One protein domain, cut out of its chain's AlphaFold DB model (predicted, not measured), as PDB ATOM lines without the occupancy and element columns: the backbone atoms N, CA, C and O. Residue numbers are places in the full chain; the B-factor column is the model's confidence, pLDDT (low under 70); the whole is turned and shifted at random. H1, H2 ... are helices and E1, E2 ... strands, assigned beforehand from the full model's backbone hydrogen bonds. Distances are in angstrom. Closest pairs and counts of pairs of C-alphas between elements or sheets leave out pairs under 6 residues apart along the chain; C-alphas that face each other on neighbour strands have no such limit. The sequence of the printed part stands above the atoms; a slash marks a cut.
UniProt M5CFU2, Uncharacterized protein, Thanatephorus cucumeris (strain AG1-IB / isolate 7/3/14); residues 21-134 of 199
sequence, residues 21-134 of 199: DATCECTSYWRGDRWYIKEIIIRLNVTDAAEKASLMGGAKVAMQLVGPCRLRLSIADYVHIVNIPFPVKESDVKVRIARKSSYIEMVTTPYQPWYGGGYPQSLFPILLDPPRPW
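What this domain is: This is residues 21 to 134 of the 199 residues of an uncharacterized protein of Thanatephorus cucumeris (strain AG1-IB / isolate 7/3/14) (UniProt M5CFU2). Two antiparallel sheets lie partly face to face as a small sandwich, a four-stranded one of E1, E2, E7 and E6 and a three-stranded one of E3, E4 and E5, with the short helix H1 at one end, grazing both. The long hairpin of E1 and E2 runs on past E7 to its turn at residues 32 and 33, and a small hairpin of E8 and E9 lies beyond the Gly 67 end of E3. The printed part has 114 residues, with one named helix and nine named strands in the order E1 E2 H1 E3 E4 E5 E6 E7 E8 E9; its class is mostly strand. Across the sheets the orders are E1 E2 E7 E6, E3 E4 E5 and E8 E9. The whole is only just compact, close to loose, with a radius of gyration of the C-alphas of 15.6 A and spans of 46 by 31 by 23 A.

Where its parts are: E1, residues 21 to 31, begins with C-alpha 21 at (214.753, 88.323, 123.808) and is 32.6 A long. E2, residues 34 to 46, measures 35.9 A, and H1, residues 49 to 56, 10.5 A. E3 is residues 61 to 67, 18.7 A; E4 is 70 to 75, 16.5 A; E5 is 78 to 83, 16.6 A. E6 is residues 94 to 98, 13.1 A, and E7 is 103 to 108, 16.4 A. E8, residues 126 to 128, and E9, residues 131 to 133, are short; C-alpha 133 is at (199.708, 98.414, 102.143).

How they stand to each other: In the twisted four-stranded sheet, E1 and E2 form a hairpin, with N 25 and O 41 at 2.8 A. E2 and E7 are antiparallel at 157 degrees, with N 42 and O 106 at 2.8 A. E6 and E7 form a hairpin, with N 96 and O 105 at 2.8 A. E3, E4 and E5 make a meander, each strand the antiparallel neighbour of the one before, with N 64 and O 72 at 2.9 A and N 73 and O 80 at 2.8 A. In the sandwich, two sheets face to face, the strands of one sheet stand at 36 degrees to those of the other; the closest C-alphas of E3 and E6 are Met 63 and Val 95, 7.9 A. H1 only grazes each sheet; its closest C-alpha pair with E4 is Leu 55 and Ile 75, 7.0 A. Every O i to N i+4 pair in H1 is within hydrogen-bond range. E8 and E9 form a hairpin, with N 127 and O 132 at 2.8 A.

The domain as a whole: The C-alphas farthest apart, Gly 32 and Ala 50, are 49.3 A apart. The printed part has no cut. The link from E7 to E8, residues 109 to 125, is long. Mean pLDDT of the printed part is 82.6; residue 21, residues 113 to 118 and residues 120 to 132 are under 70.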
ATOM      1  N   ASP A  21     215.743  89.357 124.092       66.12
ATOM      2  CA  ASP A  21     214.753  88.323 123.808       66.12
ATOM      3  C   ASP A  21     213.362  88.890 124.103       66.12
ATOM      4  O   ASP A  21     212.986  89.100 125.265       66.12
ATOM      5  N   ALA A  22     212.610  89.179 123.039       71.56
ATOM      6  CA  ALA A  22     211.225  89.612 123.131       71.56
ATOM      7  C   ALA A  22     210.287  88.405 122.983       71.56
ATOM      8  O   ALA A  22     210.278  87.748 121.942       71.56
ATOM      9  N   THR A  23     209.475  88.122 123.999       83.62
ATOM     10  CA  THR A  23     208.400  87.122 123.919       83.62
ATOM     11  C   THR A  23     207.057  87.816 123.727       83.62
ATOM     12  O   THR A  23     206.821  88.887 124.281       83.62
ATOM     13  N   CYS A  24     206.166  87.225 122.929       82.69
ATOM     14  CA  CYS A  24     204.826  87.754 122.686       82.69
ATOM     15  C   CYS A  24     203.780  86.708 123.068       82.69
ATOM     16  O   CYS A  24     203.784  85.599 122.539       82.69
ATOM     17  N   GLU A  25     202.851  87.090 123.931       85.31
ATOM     18  CA  GLU A  25     201.697  86.300 124.338       85.31
ATOM     19  C   GLU A  25     200.419  87.011 123.888       85.31
ATOM     20  O   GLU A  25     200.288  88.228 124.006       85.31
ATOM     21  N   CYS A  26     199.468  86.262 123.336       84.25
ATOM     22  CA  CYS A  26     198.167  86.789 122.929       84.25
ATOM     23  C   CYS A  26     197.080  86.026 123.678       84.25
ATOM     24  O   CYS A  26     197.008  84.801 123.584       84.25
ATOM     25  N   THR A  27     196.206  86.737 124.386       84.88
ATOM     26  CA  THR A  27     195.015  86.134 124.983       84.88
ATOM     27  C   THR A  27     193.840  86.280 124.028       84.88
ATOM     28  O   THR A  27     193.586  87.354 123.475       84.88
ATOM     29  N   SER A  28     193.107  85.191 123.819       85.56
ATOM     30  CA  SER A  28     191.916  85.163 122.976       85.56
ATOM     31  C   SER A  28     190.678  84.770 123.769       85.56
ATOM     32  O   SER A  28     190.759  84.080 124.783       85.56
ATOM     33  N   TYR A  29     189.513  85.189 123.292       84.19
ATOM     34  CA  TYR A  29     188.220  84.784 123.825       84.19
ATOM     35  C   TYR A  29     187.296  84.344 122.695       84.19
ATOM     36  O   TYR A  29     187.356  84.861 121.577       84.19
ATOM     37  N   TRP A  30     186.445  83.371 122.996       80.50
ATOM     38  CA  TRP A  30     185.435  82.882 122.070       80.50
ATOM     39  C   TRP A  30     184.186  83.761 122.152       80.50
ATOM     40  O   TRP A  30     183.676  84.017 123.247       80.50
ATOM     41  N   ARG A  31     183.674  84.232 121.010       81.94
ATOM     42  CA  ARG A  31     182.407  84.975 120.955       81.94
ATOM     43  C   ARG A  31     181.576  84.515 119.763       81.94
ATOM     44  O   ARG A  31     181.854  84.883 118.623       81.94
ATOM     45  N   GLY A  32     180.518  83.759 120.056       86.94
ATOM     46  CA  GLY A  32     179.621  83.194 119.051       86.94
ATOM     47  C   GLY A  32     180.300  82.060 118.291       86.94
ATOM     48  O   GLY A  32     180.260  80.927 118.753       86.94
ATOM     49  N   ASP A  33     180.933  82.404 117.168       87.12
ATOM     50  CA  ASP A  33     181.459  81.451 116.176       87.12
ATOM     51  C   ASP A  33     182.936  81.697 115.797       87.12
ATOM     52  O   ASP A  33     183.501  81.050 114.919       87.12
ATOM     53  N   ARG A  34     183.590  82.693 116.413       75.38
ATOM     54  CA  ARG A  34     184.988  83.041 116.117       75.38
ATOM     55  C   ARG A  34     185.771  83.378 117.382       75.38
ATOM     56  O   ARG A  34     185.219  83.891 118.360       75.38
ATOM     57  N   TRP A  35     187.078  83.129 117.326       78.12
ATOM     58  CA  TRP A  35     188.046  83.613 118.307       78.12
ATOM     59  C   TRP A  35     188.384  85.078 118.038       78.12
ATOM     60  O   TRP A  35     188.658  85.465 116.903       78.12
ATOM     61  N   TYR A  36     188.403  85.879 119.096       75.94
ATOM     62  CA  TYR A  36     188.844  87.268 119.067       75.94
ATOM     63  C   TYR A  36     190.040  87.429 119.993       75.94
ATOM     64  O   TYR A  36     190.068  86.856 121.081       75.94
ATOM     65  N   ILE A  37     191.020  88.228 119.583       81.06
ATOM     66  CA  ILE A  37     192.148  88.581 120.446       81.06
ATOM     67  C   ILE A  37     191.675  89.660 121.418       81.06
ATOM     68  O   ILE A  37     191.144  90.692 121.003       81.06
ATOM     69  N   LYS A  38     191.848  89.399 122.712       84.94
ATOM     70  CA  LYS A  38     191.508  90.314 123.801       84.94
ATOM     71  C   LYS A  38     192.669  91.245 124.107       84.94
ATOM     72  O   LYS A  38     192.476  92.450 124.175       84.94
ATOM     73  N   GLU A  39     193.850  90.673 124.312       88.88
ATOM     74  CA  GLU A  39     195.023  91.374 124.826       88.88
ATOM     75  C   GLU A  39     196.290  90.748 124.240       88.88
ATOM     76  O   GLU A  39     196.371  89.533 124.056       88.88
ATOM     77  N   ILE A  40     197.264  91.593 123.940       89.31
ATOM     78  CA  ILE A  40     198.595  91.244 123.465       89.31
ATOM     79  C   ILE A  40     199.569  91.731 124.534       89.31
ATOM     80  O   ILE A  40     199.549  92.909 124.901       89.31
ATOM     81  N   ILE A  41     200.408  90.828 125.025       91.81
ATOM     82  CA  ILE A  41     201.445  91.097 126.013       91.81
ATOM     83  C   ILE A  41     202.787  90.792 125.363       91.81
ATOM     84  O   ILE A  41     203.056  89.654 124.987       91.81
ATOM     85  N   ILE A  42     203.638  91.801 125.220       90.75
ATOM     86  CA  ILE A  42     204.999  91.629 124.714       90.75
ATOM     87  C   ILE A  42     205.970  91.928 125.839       90.75
ATOM     88  O   ILE A  42     205.951  93.019 126.406       90.75
ATOM     89  N   ARG A  43     206.830  90.968 126.157       91.94
ATOM     90  CA  ARG A  43     207.836  91.090 127.200       91.94
ATOM     91  C   ARG A  43     209.215  91.186 126.575       91.94
ATOM     92  O   ARG A  43     209.677  90.253 125.933       91.94
ATOM     93  N   LEU A  44     209.874  92.310 126.815       91.12
ATOM     94  CA  LEU A  44     211.263  92.553 126.466       91.12
ATOM     95  C   LEU A  44     212.142  92.211 127.669       91.12
ATOM     96  O   LEU A  44     212.099  92.911 128.686       91.12
ATOM     97  N   ASN A  45     212.933  91.144 127.567       89.88
ATOM     98  CA  ASN A  45     213.950  90.851 128.570       89.88
ATOM     99  C   ASN A  45     215.228  91.614 128.219       89.88
ATOM    100  O   ASN A  45     215.826  91.394 127.164       89.88
ATOM    101  N   VAL A  46     215.651  92.503 129.114       88.69
ATOM    102  CA  VAL A  46     216.933  93.193 128.978       88.69
ATOM    103  C   VAL A  46     218.020  92.174 129.292       88.69
ATOM    104  O   VAL A  46     218.001  91.589 130.375       88.69
ATOM    105  N   THR A  47     218.940  91.918 128.363       87.50
ATOM    106  CA  THR A  47     220.014  90.929 128.568       87.50
ATOM    107  C   THR A  47     221.322  91.588 129.000       87.50
ATOM    108  O   THR A  47     221.981  91.063 129.906       87.50
ATOM    109  N   ASP A  48     221.622  92.766 128.446       88.69
ATOM    110  CA  ASP A  48     222.856  93.514 128.678       88.69
ATOM    111  C   ASP A  48     223.005  94.000 130.129       88.69
ATOM    112  O   ASP A  48     222.069  94.510 130.747       88.69
ATOM    113  N   ALA A  49     224.201  93.835 130.697       88.75
ATOM    114  CA  ALA A  49     224.455  94.126 132.105       88.75
ATOM    115  C   ALA A  49     224.412  95.631 132.419       88.75
ATOM    116  O   ALA A  49     223.922  96.018 133.486       88.75
ATOM    117  N   ALA A  50     224.891  96.477 131.503       88.94
ATOM    118  CA  ALA A  50     224.891  97.924 131.688       88.94
ATOM    119  C   ALA A  50     223.472  98.490 131.549       88.94
ATOM    120  O   ALA A  50     223.042  99.312 132.365       88.94
ATOM    121  N   GLU A  51     222.700  97.980 130.594       87.94
ATOM    122  CA  GLU A  51     221.286  98.316 130.449       87.94
ATOM    123  C   GLU A  51     220.451  97.869 131.664       87.94
ATOM    124  O   GLU A  51     219.642  98.647 132.180       87.94
ATOM    125  N   LYS A  52     220.692  96.662 132.201       90.50
ATOM    126  CA  LYS A  52     220.061  96.186 133.451       90.50
ATOM    127  C   LYS A  52     220.349  97.113 134.624       90.50
ATOM    128  O   LYS A  52     219.430  97.472 135.360       90.50
ATOM    129  N   ALA A  53     221.611  97.502 134.804       90.25
ATOM    130  CA  ALA A  53     222.013  98.416 135.869       90.25
ATOM    131  C   ALA A  53     221.314  99.776 135.728       90.25
ATOM    132  O   ALA A  53     220.791 100.299 136.713       90.25
ATOM    133  N   SER A  54     221.217 100.297 134.503       89.31
ATOM    134  CA  SER A  54     220.488 101.531 134.193       89.31
ATOM    135  C   SER A  54     218.993 101.412 134.529       89.31
ATOM    136  O   SER A  54     218.425 102.255 135.234       89.31
ATOM    137  N   LEU A  55     218.349 100.313 134.122       90.75
ATOM    138  CA  LEU A  55     216.937 100.058 134.407       90.75
ATOM    139  C   LEU A  55     216.662  99.911 135.914       90.75
ATOM    140  O   LEU A  55     215.677 100.469 136.414       90.75
ATOM    141  N   MET A  56     217.530  99.207 136.647       91.38
ATOM    142  CA  MET A  56     217.469  99.087 138.110       91.38
ATOM    143  C   MET A  56     217.684 100.433 138.806       91.38
ATOM    144  O   MET A  56     216.967 100.741 139.755       91.38
ATOM    145  N   GLY A  57     218.608 101.248 138.293       90.06
ATOM    146  CA  GLY A  57     218.946 102.582 138.795       90.06
ATOM    147  C   GLY A  57     217.867 103.646 138.585       90.06
ATOM    148  O   GLY A  57     218.070 104.799 138.951       90.06
ATOM    149  N   GLY A  58     216.710 103.289 138.022       90.38
ATOM    150  CA  GLY A  58     215.591 104.217 137.870       90.38
ATOM    151  C   GLY A  58     215.528 104.913 136.512       90.38
ATOM    152  O   GLY A  58     214.722 105.833 136.368       90.38
ATOM    153  N   ALA A  59     216.294 104.462 135.509       90.12
ATOM    154  CA  ALA A  59     216.289 105.060 134.175       90.12
ATOM    155  C   ALA A  59     214.872 105.260 133.621       90.12
ATOM    156  O   ALA A  59     213.955 104.452 133.854       90.12
ATOM    157  N   LYS A  60     214.699 106.369 132.898       91.62
ATOM    158  CA  LYS A  60     213.449 106.703 132.223       91.62
ATOM    159  C   LYS A  60     213.273 105.760 131.038       91.62
ATOM    160  O   LYS A  60     214.151 105.663 130.185       91.62
ATOM    161  N   VAL A  61     212.122 105.097 131.000       92.12
ATOM    162  CA  VAL A  61     211.692 104.299 129.855       92.12
ATOM    163  C   VAL A  61     210.728 105.152 129.044       92.12
ATOM    164  O   VAL A  61     209.724 105.628 129.579       92.12
ATOM    165  N   ALA A  62     211.048 105.374 127.777       91.19
ATOM    166  CA  ALA A  62     210.171 106.033 126.823       91.19
ATOM    167  C   ALA A  62     209.668 105.018 125.797       91.19
ATOM    168  O   ALA A  62     210.371 104.083 125.422       91.19
ATOM    169  N   MET A  63     208.435 105.221 125.353       90.56
ATOM    170  CA  MET A  63     207.770 104.387 124.369       90.56
ATOM    171  C   MET A  63     207.230 105.295 123.275       90.56
ATOM    172  O   MET A  63     206.586 106.296 123.581       90.56
ATOM    173  N   GLN A  64     207.495 104.939 122.022       88.88
ATOM    174  CA  GLN A  64     206.965 105.645 120.864       88.88
ATOM    175  C   GLN A  64     206.563 104.647 119.787       88.88
ATOM    176  O   GLN A  64     207.355 103.780 119.405       88.88
ATOM    177  N   LEU A  65     205.355 104.787 119.254       85.38
ATOM    178  CA  LEU A  65     204.942 103.990 118.108       85.38
ATOM    179  C   LEU A  65     205.591 104.536 116.822       85.38
ATOM    180  O   LEU A  65     205.466 105.716 116.508       85.38
ATOM    181  N   VAL A  66     206.310 103.687 116.083       82.75
ATOM    182  CA  VAL A  66     206.993 104.059 114.820       82.75
ATOM    183  C   VAL A  66     206.181 103.608 113.600       82.75
ATOM    184  O   VAL A  66     206.367 104.107 112.494       82.75
ATOM    185  N   GLY A  67     205.249 102.678 113.795       77.50
ATOM    186  CA  GLY A  67     204.286 102.240 112.795       77.50
ATOM    187  C   GLY A  67     203.196 101.378 113.431       77.50
ATOM    188  O   GLY A  67     203.297 101.045 114.610       77.50
ATOM    189  N   PRO A  68     202.180 100.943 112.670       79.75
ATOM    190  CA  PRO A  68     201.019 100.244 113.226       79.75
ATOM    191  C   PRO A  68     201.405  99.015 114.065       79.75
ATOM    192  O   PRO A  68     200.817  98.789 115.117       79.75
ATOM    193  N   CYS A  69     202.431  98.276 113.630       83.19
ATOM    194  CA  CYS A  69     202.936  97.051 114.254       83.19
ATOM    195  C   CYS A  69     204.350  97.197 114.850       83.19
ATOM    196  O   CYS A  69     205.022  96.192 115.076       83.19
ATOM    197  N   ARG A  70     204.873  98.417 115.020       84.81
ATOM    198  CA  ARG A  70     206.270  98.631 115.436       84.81
ATOM    199  C   ARG A  70     206.382  99.723 116.475       84.81
ATOM    200  O   ARG A  70     205.922 100.845 116.264       84.81
ATOM    201  N   LEU A  71     207.077  99.409 117.557       86.69
ATOM    202  CA  LEU A  71     207.241 100.298 118.690       86.69
ATOM    203  C   LEU A  71     208.713 100.422 119.068       86.69
ATOM    204  O   LEU A  71     209.439  99.435 119.127       86.69
ATOM    205  N   ARG A  72     209.147 101.652 119.323       89.12
ATOM    206  CA  ARG A  72     210.479 101.979 119.815       89.12
ATOM    207  C   ARG A  72     210.424 102.156 121.326       89.12
ATOM    208  O   ARG A  72     209.754 103.066 121.815       89.12
ATOM    209  N   LEU A  73     211.141 101.306 122.051       90.31
ATOM    210  CA  LEU A  73     211.399 101.462 123.481       90.31
ATOM    211  C   LEU A  73     212.780 102.079 123.663       90.31
ATOM    212  O   LEU A  73     213.740 101.630 123.048       90.31
ATOM    213  N   SER A  74     212.881 103.120 124.480       89.56
ATOM    214  CA  SER A  74     214.158 103.746 124.835       89.56
ATOM    215  C   SER A  74     214.375 103.640 126.339       89.56
ATOM    216  O   SER A  74     213.505 104.059 127.105       89.56
ATOM    217  N   ILE A  75     215.505 103.076 126.757       89.81
ATOM    218  CA  ILE A  75     215.931 102.941 128.154       89.81
ATOM    219  C   ILE A  75     217.237 103.719 128.305       89.81
ATOM    220  O   ILE A  75     218.293 103.222 127.929       89.81
ATOM    221  N   ALA A  76     217.181 104.939 128.846       87.88
ATOM    222  CA  ALA A  76     218.324 105.862 128.803       87.88
ATOM    223  C   ALA A  76     218.881 105.992 127.364       87.88
ATOM    224  O   ALA A  76     218.158 106.480 126.496       87.88
ATOM    225  N   ASP A  77     220.102 105.513 127.113       86.50
ATOM    226  CA  ASP A  77     220.773 105.570 125.807       86.50
ATOM    227  C   ASP A  77     220.525 104.324 124.930       86.50
ATOM    228  O   ASP A  77     220.921 104.288 123.765       86.50
ATOM    229  N   TYR A  78     219.852 103.303 125.468       88.50
ATOM    230  CA  TYR A  78     219.547 102.059 124.760       88.50
ATOM    231  C   TYR A  78     218.215 102.165 124.023       88.50
ATOM    232  O   TYR A  78     217.230 102.677 124.560       88.50
ATOM    233  N   VAL A  79     218.165 101.656 122.790       88.19
ATOM    234  CA  VAL A  79     216.971 101.695 121.937       88.19
ATOM    235  C   VAL A  79     216.651 100.301 121.416       88.19
ATOM    236  O   VAL A  79     217.482  99.659 120.781       88.19
ATOM    237  N   HIS A  80     215.401  99.883 121.610       87.44
ATOM    238  CA  HIS A  80     214.858  98.608 121.155       87.44
ATOM    239  C   HIS A  80     213.692  98.825 120.205       87.44
ATOM    240  O   HIS A  80     212.831  99.674 120.447       87.44
ATOM    241  N   ILE A  81     213.628  98.023 119.143       85.81
ATOM    242  CA  ILE A  81     212.466  97.960 118.255       85.81
ATOM    243  C   ILE A  81     211.699  96.679 118.555       85.81
ATOM    244  O   ILE A  81     212.187  95.575 118.329       85.81
ATOM    245  N   VAL A  82     210.478  96.845 119.044       84.88
ATOM    246  CA  VAL A  82     209.551  95.762 119.348       84.88
ATOM    247  C   VAL A  82     208.552  95.631 118.205       84.88
ATOM    248  O   VAL A  82     207.876  96.598 117.840       84.88
ATOM    249  N   ASN A  83     208.456  94.428 117.641       83.88
ATOM    250  CA  ASN A  83     207.452  94.093 116.638       83.88
ATOM    251  C   ASN A  83     206.192  93.567 117.333       83.88
ATOM    252  O   ASN A  83     206.264  92.686 118.188       83.88
ATOM    253  N   ILE A  84     205.043  94.101 116.943       83.19
ATOM    254  CA  ILE A  84     203.729  93.738 117.460       83.19
ATOM    255  C   ILE A  84     203.010  92.949 116.361       83.19
ATOM    256  O   ILE A  84     202.987  93.402 115.216       83.19
ATOM    257  N   PRO A  85     202.420  91.778 116.656       79.81
ATOM    258  CA  PRO A  85     201.819  90.934 115.621       79.81
ATOM    259  C   PRO A  85     200.596  91.577 114.958       79.81
ATOM    260  O   PRO A  85     200.296  91.289 113.801       79.81
ATOM    261  N   PHE A  86     199.906  92.465 115.675       80.06
ATOM    262  CA  PHE A  86     198.735  93.173 115.182       80.06
ATOM    263  C   PHE A  86     198.900  94.677 115.360       80.06
ATOM    264  O   PHE A  86     199.572  95.112 116.295       80.06
ATOM    265  N   PRO A  87     198.260  95.481 114.504       82.06
ATOM    266  CA  PRO A  87     198.260  96.921 114.647       82.06
ATOM    267  C   PRO A  87     197.667  97.366 115.968       82.06
ATOM    268  O   PRO A  87     196.674  96.799 116.414       82.06
ATOM    269  N   VAL A  88     198.242  98.403 116.564       85.38
ATOM    270  CA  VAL A  88     197.779  98.948 117.842       85.38
ATOM    271  C   VAL A  88     197.675 100.456 117.770       85.38
ATOM    272  O   VAL A  88     198.353 101.112 116.978       85.38
ATOM    273  N   LYS A  89     196.814 101.023 118.606       85.44
ATOM    274  CA  LYS A  89     196.750 102.465 118.802       85.44
ATOM    275  C   LYS A  89     197.638 102.825 119.983       85.44
ATOM    276  O   LYS A  89     197.540 102.203 121.031       85.44
ATOM    277  N   GLU A  90     198.462 103.856 119.833       84.56
ATOM    278  CA  GLU A  90     199.402 104.281 120.879       84.56
ATOM    279  C   GLU A  90     198.720 104.572 122.230       84.56
ATOM    280  O   GLU A  90     199.272 104.238 123.272       84.56
ATOM    281  N   SER A  91     197.484 105.096 122.223       86.12
ATOM    282  CA  SER A  91     196.699 105.348 123.445       86.12
ATOM    283  C   SER A  91     196.337 104.094 124.239       86.12
ATOM    284  O   SER A  91     196.020 104.192 125.423       86.12
ATOM    285  N   ASP A  92     196.338 102.937 123.583       88.56
ATOM    286  CA  ASP A  92     195.859 101.680 124.153       88.56
ATOM    287  C   ASP A  92     197.030 100.843 124.692       88.56
ATOM    288  O   ASP A  92     196.820  99.843 125.384       88.56
ATOM    289  N   VAL A  93     198.267 101.280 124.425       91.25
ATOM    290  CA  VAL A  93     199.492 100.629 124.880       91.25
ATOM    291  C   VAL A  93     199.821 101.058 126.308       91.25
ATOM    292  O   VAL A  93     199.982 102.239 126.615       91.25
ATOM    293  N   LYS A  94     199.980 100.077 127.195       93.62
ATOM    294  CA  LYS A  94     200.424 100.259 128.580       93.62
ATOM    295  C   LYS A  94     201.778  99.601 128.774       93.62
ATOM    296  O   LYS A  94     201.945  98.423 128.473       93.62
ATOM    297  N   VAL A  95     202.729 100.341 129.336       93.12
ATOM    298  CA  VAL A  95     204.072  99.833 129.637       93.12
ATOM    299  C   VAL A  95     204.190  99.548 131.133       93.12
ATOM    300  O   VAL A  95     203.929 100.418 131.963       93.12
ATOM    301  N   ARG A  96     204.593  98.327 131.482       94.00
ATOM    302  CA  ARG A  96     204.912  97.884 132.843       94.00
ATOM    303  C   ARG A  96     206.410  97.631 132.932       94.00
ATOM    304  O   ARG A  96     206.981  96.939 132.097       94.00
ATOM    305  N   ILE A  97     207.054  98.198 133.946       94.56
ATOM    306  CA  ILE A  97     208.514  98.161 134.077       94.56
ATOM    307  C   ILE A  97     208.870  97.376 135.332       94.56
ATOM    308  O   ILE A  97     208.655  97.848 136.451       94.56
ATOM    309  N   ALA A  98     209.460  96.201 135.157       92.88
ATOM    310  CA  ALA A  98     209.893  95.361 136.257       92.88
ATOM    311  C   ALA A  98     211.402  95.531 136.476       92.88
ATOM    312  O   ALA A  98     212.223  94.758 135.988       92.88
ATOM    313  N   ARG A  99     211.774  96.580 137.222       91.88
ATOM    314  CA  ARG A  99     213.178  96.994 137.402       91.88
ATOM    315  C   ARG A  99     214.040  95.921 138.074       91.88
ATOM    316  O   ARG A  99     215.118  95.621 137.586       91.88
ATOM    317  N   LYS A 100     213.548  95.296 139.152       89.94
ATOM    318  CA  LYS A 100     214.295  94.261 139.901       89.94
ATOM    319  C   LYS A 100     214.551  92.993 139.081       89.94
ATOM    320  O   LYS A 100     215.597  92.377 139.216       89.94
ATOM    321  N   SER A 101     213.598  92.612 138.236       88.25
ATOM    322  CA  SER A 101     213.661  91.419 137.384       88.25
ATOM    323  C   SER A 101     214.096  91.722 135.947       88.25
ATOM    324  O   SER A 101     214.096  90.821 135.116       88.25
ATOM    325  N   SER A 102     214.481  92.971 135.663       89.81
ATOM    326  CA  SER A 102     215.062  93.420 134.393       89.81
ATOM    327  C   SER A 102     214.247  93.094 133.134       89.81
ATOM    328  O   SER A 102     214.797  92.678 132.114       89.81
ATOM    329  N   TYR A 103     212.929  93.295 133.183       91.12
ATOM    330  CA  TYR A 103     212.084  93.174 131.995       91.12
ATOM    331  C   TYR A 103     211.085  94.321 131.880       91.12
ATOM    332  O   TYR A 103     210.700  94.952 132.871       91.12
ATOM    333  N   ILE A 104     210.657  94.581 130.648       92.44
ATOM    334  CA  ILE A 104     209.591  95.526 130.328       92.44
ATOM    335  C   ILE A 104     208.476  94.753 129.643       92.44
ATOM    336  O   ILE A 104     208.710  94.041 128.673       92.44
ATOM    337  N   GLU A 105     207.262  94.908 130.143       93.50
ATOM    338  CA  GLU A 105     206.058  94.373 129.529       93.50
ATOM    339  C   GLU A 105     205.279  95.488 128.854       93.50
ATOM    340  O   GLU A 105     205.066  96.568 129.408       93.50
ATOM    341  N   MET A 106     204.805  95.199 127.660       91.81
ATOM    342  CA  MET A 106     203.897  96.031 126.907       91.81
ATOM    343  C   MET A 106     202.579  95.295 126.790       91.81
ATOM    344  O   MET A 106     202.536  94.182 126.279       91.81
ATOM    345  N   VAL A 107     201.510  95.922 127.258       93.12
ATOM    346  CA  VAL A 107     200.164  95.363 127.247       93.12
ATOM    347  C   VAL A 107     199.296  96.242 126.368       93.12
ATOM    348  O   VAL A 107     199.211  97.449 126.592       93.12
ATOM    349  N   THR A 108     198.668  95.658 125.359       92.19
ATOM    350  CA  THR A 108     197.868  96.392 124.376       92.19
ATOM    351  C   THR A 108     196.738  95.525 123.850       92.19
ATOM    352  O   THR A 108     196.745  94.305 124.001       92.19
ATOM    353  N   THR A 109     195.761  96.138 123.200       90.12
ATOM    354  CA  THR A 109     194.733  95.428 122.436       90.12
ATOM    355  C   THR A 109     194.972  95.630 120.937       90.12
ATOM    356  O   THR A 109     195.528  96.660 120.540       90.12
ATOM    357  N   PRO A 110     194.594  94.664 120.080       85.62
ATOM    358  CA  PRO A 110     194.605  94.888 118.642       85.62
ATOM    359  C   PRO A 110     193.670  96.044 118.288       85.62
ATOM    360  O   PRO A 110     192.551  96.133 118.799       85.62
ATOM    361  N   TYR A 111     194.107  96.893 117.367       82.81
ATOM    362  CA  TYR A 111     193.292  97.947 116.798       82.81
ATOM    363  C   TYR A 111     192.068  97.346 116.104       82.81
ATOM    364  O   TYR A 111     192.186  96.442 115.273       82.81
ATOM    365  N   GLN A 112     190.890  97.882 116.422       76.31
ATOM    366  CA  GLN A 112     189.637  97.457 115.818       76.31
ATOM    367  C   GLN A 112     189.017  98.601 114.995       76.31
ATOM    368  O   GLN A 112     188.786  99.685 115.537       76.31
ATOM    369  N   PRO A 113     188.700  98.391 113.704       64.06
ATOM    370  CA  PRO A 113     188.337  99.467 112.775       64.06
ATOM    371  C   PRO A 113     186.887  99.984 112.897       64.06
ATOM    372  O   PRO A 113     186.408 100.656 111.985       64.06
ATOM    373  N   TRP A 114     186.174  99.702 113.995       59.38
ATOM    374  CA  TRP A 114     184.705  99.798 114.086       59.38
ATOM    375  C   TRP A 114     184.084 101.183 113.846       59.38
ATOM    376  O   TRP A 114     182.894 101.245 113.558       59.38
ATOM    377  N   TYR A 115     184.843 102.278 113.956       52.25
ATOM    378  CA  TYR A 115     184.273 103.633 113.940       52.25
ATOM    379  C   TYR A 115     184.832 104.578 112.866       52.25
ATOM    380  O   TYR A 115     184.313 105.682 112.734       52.25
ATOM    381  N   GLY A 116     185.856 104.187 112.097       55.91
ATOM    382  CA  GLY A 116     186.552 105.144 111.219       55.91
ATOM    383  C   GLY A 116     187.070 104.625 109.883       55.91
ATOM    384  O   GLY A 116     187.329 105.445 109.012       55.91
ATOM    385  N   GLY A 117     187.187 103.305 109.693       56.59
ATOM    386  CA  GLY A 117     187.810 102.730 108.498       56.59
ATOM    387  C   GLY A 117     189.306 103.068 108.387       56.59
ATOM    388  O   GLY A 117     189.702 104.215 108.215       56.59
ATOM    389  N   GLY A 118     190.167 102.051 108.445       61.97
ATOM    390  CA  GLY A 118     191.619 102.248 108.362       61.97
ATOM    391  C   GLY A 118     192.264 102.619 109.699       61.97
ATOM    392  O   GLY A 118     191.636 102.530 110.748       61.97
ATOM    393  N   TYR A 119     193.552 102.958 109.677       70.00
ATOM    394  CA  TYR A 119     194.342 103.212 110.881       70.00
ATOM    395  C   TYR A 119     194.327 104.706 111.244       70.00
ATOM    396  O   TYR A 119     194.444 105.536 110.344       70.00
ATOM    397  N   PRO A 120     194.248 105.103 112.531       66.62
ATOM    398  CA  PRO A 120     194.020 106.505 112.900       66.62
ATOM    399  C   PRO A 120     195.104 107.474 112.412       66.62
ATOM    400  O   PRO A 120     194.820 108.646 112.194       66.62
ATOM    401  N   GLN A 121     196.342 106.996 112.254       64.31
ATOM    402  CA  GLN A 121     197.467 107.817 111.794       64.31
ATOM    403  C   GLN A 121     197.641 107.805 110.267       64.31
ATOM    404  O   GLN A 121     198.322 108.672 109.727       64.31
ATOM    405  N   SER A 122     197.064 106.828 109.558       66.19
ATOM    406  CA  SER A 122     197.154 106.729 108.098       66.19
ATOM    407  C   SER A 122     195.999 105.908 107.536       66.19
ATOM    408  O   SER A 122     195.784 104.766 107.942       66.19
ATOM    409  N   LEU A 123     195.296 106.466 106.549       64.25
ATOM    410  CA  LEU A 123     194.221 105.773 105.834       64.25
ATOM    411  C   LEU A 123     194.736 104.566 105.042       64.25
ATOM    412  O   LEU A 123     194.006 103.593 104.905       64.25
ATOM    413  N   PHE A 124     195.987 104.607 104.569       68.69
ATOM    414  CA  PHE A 124     196.666 103.510 103.871       68.69
ATOM    415  C   PHE A 124     197.989 103.194 104.573       68.69
ATOM    416  O   PHE A 124     199.061 103.593 104.114       68.69
ATOM    417  N   PRO A 125     197.939 102.542 105.742       68.62
ATOM    418  CA  PRO A 125     199.139 102.236 106.504       68.62
ATOM    419  C   PRO A 125     200.018 101.264 105.709       68.62
ATOM    420  O   PRO A 125     199.550 100.217 105.270       68.62
ATOM    421  N   ILE A 126     201.291 101.609 105.525       69.75
ATOM    422  CA  ILE A 126     202.272 100.766 104.834       69.75
ATOM    423  C   ILE A 126     203.119 100.062 105.896       69.75
ATOM    424  O   ILE A 126     203.753 100.710 106.729       69.75
ATOM    425  N   LEU A 127     203.128  98.731 105.883       68.56
ATOM    426  CA  LEU A 127     204.101  97.931 106.625       68.56
ATOM    427  C   LEU A 127     205.440  98.072 105.911       68.56
ATOM    428  O   LEU A 127     205.480  97.858 104.713       68.56
ATOM    429  N   LEU A 128     206.513  98.445 106.604       62.31
ATOM    430  CA  LEU A 128     207.785  98.799 105.955       62.31
ATOM    431  C   LEU A 128     208.706  97.604 105.658       62.31
ATOM    432  O   LEU A 128     209.799  97.814 105.146       62.31
ATOM    433  N   ASP A 129     208.307  96.371 105.980       55.06
ATOM    434  CA  ASP A 129     209.221  95.224 105.945       55.06
ATOM    435  C   ASP A 129     208.525  93.897 105.585       55.06
ATOM    436  O   ASP A 129     208.063  93.165 106.465       55.06
ATOM    437  N   PRO A 130     208.398  93.595 104.280       64.19
ATOM    438  CA  PRO A 130     208.644  94.499 103.149       64.19
ATOM    439  C   PRO A 130     207.497  95.519 102.963       64.19
ATOM    440  O   PRO A 130     206.401  95.284 103.482       64.19
ATOM    441  N   PRO A 131     207.717  96.626 102.215       63.12
ATOM    442  CA  PRO A 131     206.721  97.665 101.935       63.12
ATOM    443  C   PRO A 131     205.404  97.094 101.393       63.12
ATOM    444  O   PRO A 131     205.334  96.667 100.242       63.12
ATOM    445  N   ARG A 132     204.353  97.063 102.216       69.50
ATOM    446  CA  ARG A 132     203.042  96.504 101.849       69.50
ATOM    447  C   ARG A 132     201.899  97.348 102.419       69.50
ATOM    448  O   ARG A 132     201.891  97.579 103.628       69.50
ATOM    449  N   PRO A 133     200.911  97.779 101.610       72.19
ATOM    450  CA  PRO A 133     199.708  98.414 102.143       72.19
ATOM    451  C   PRO A 133     198.951  97.412 103.020       72.19
ATOM    452  O   PRO A 133     198.665  96.296 102.595       72.19
ATOM    453  N   TRP A 134     198.649  97.777 104.261       71.62
ATOM    454  CA  TRP A 134     198.019  96.869 105.220       71.62
ATOM    455  C   TRP A 134     196.516  96.701 104.950       71.62
ATOM    456  O   TRP A 134     195.994  95.593 105.027       71.62
TER     457      TRP A 134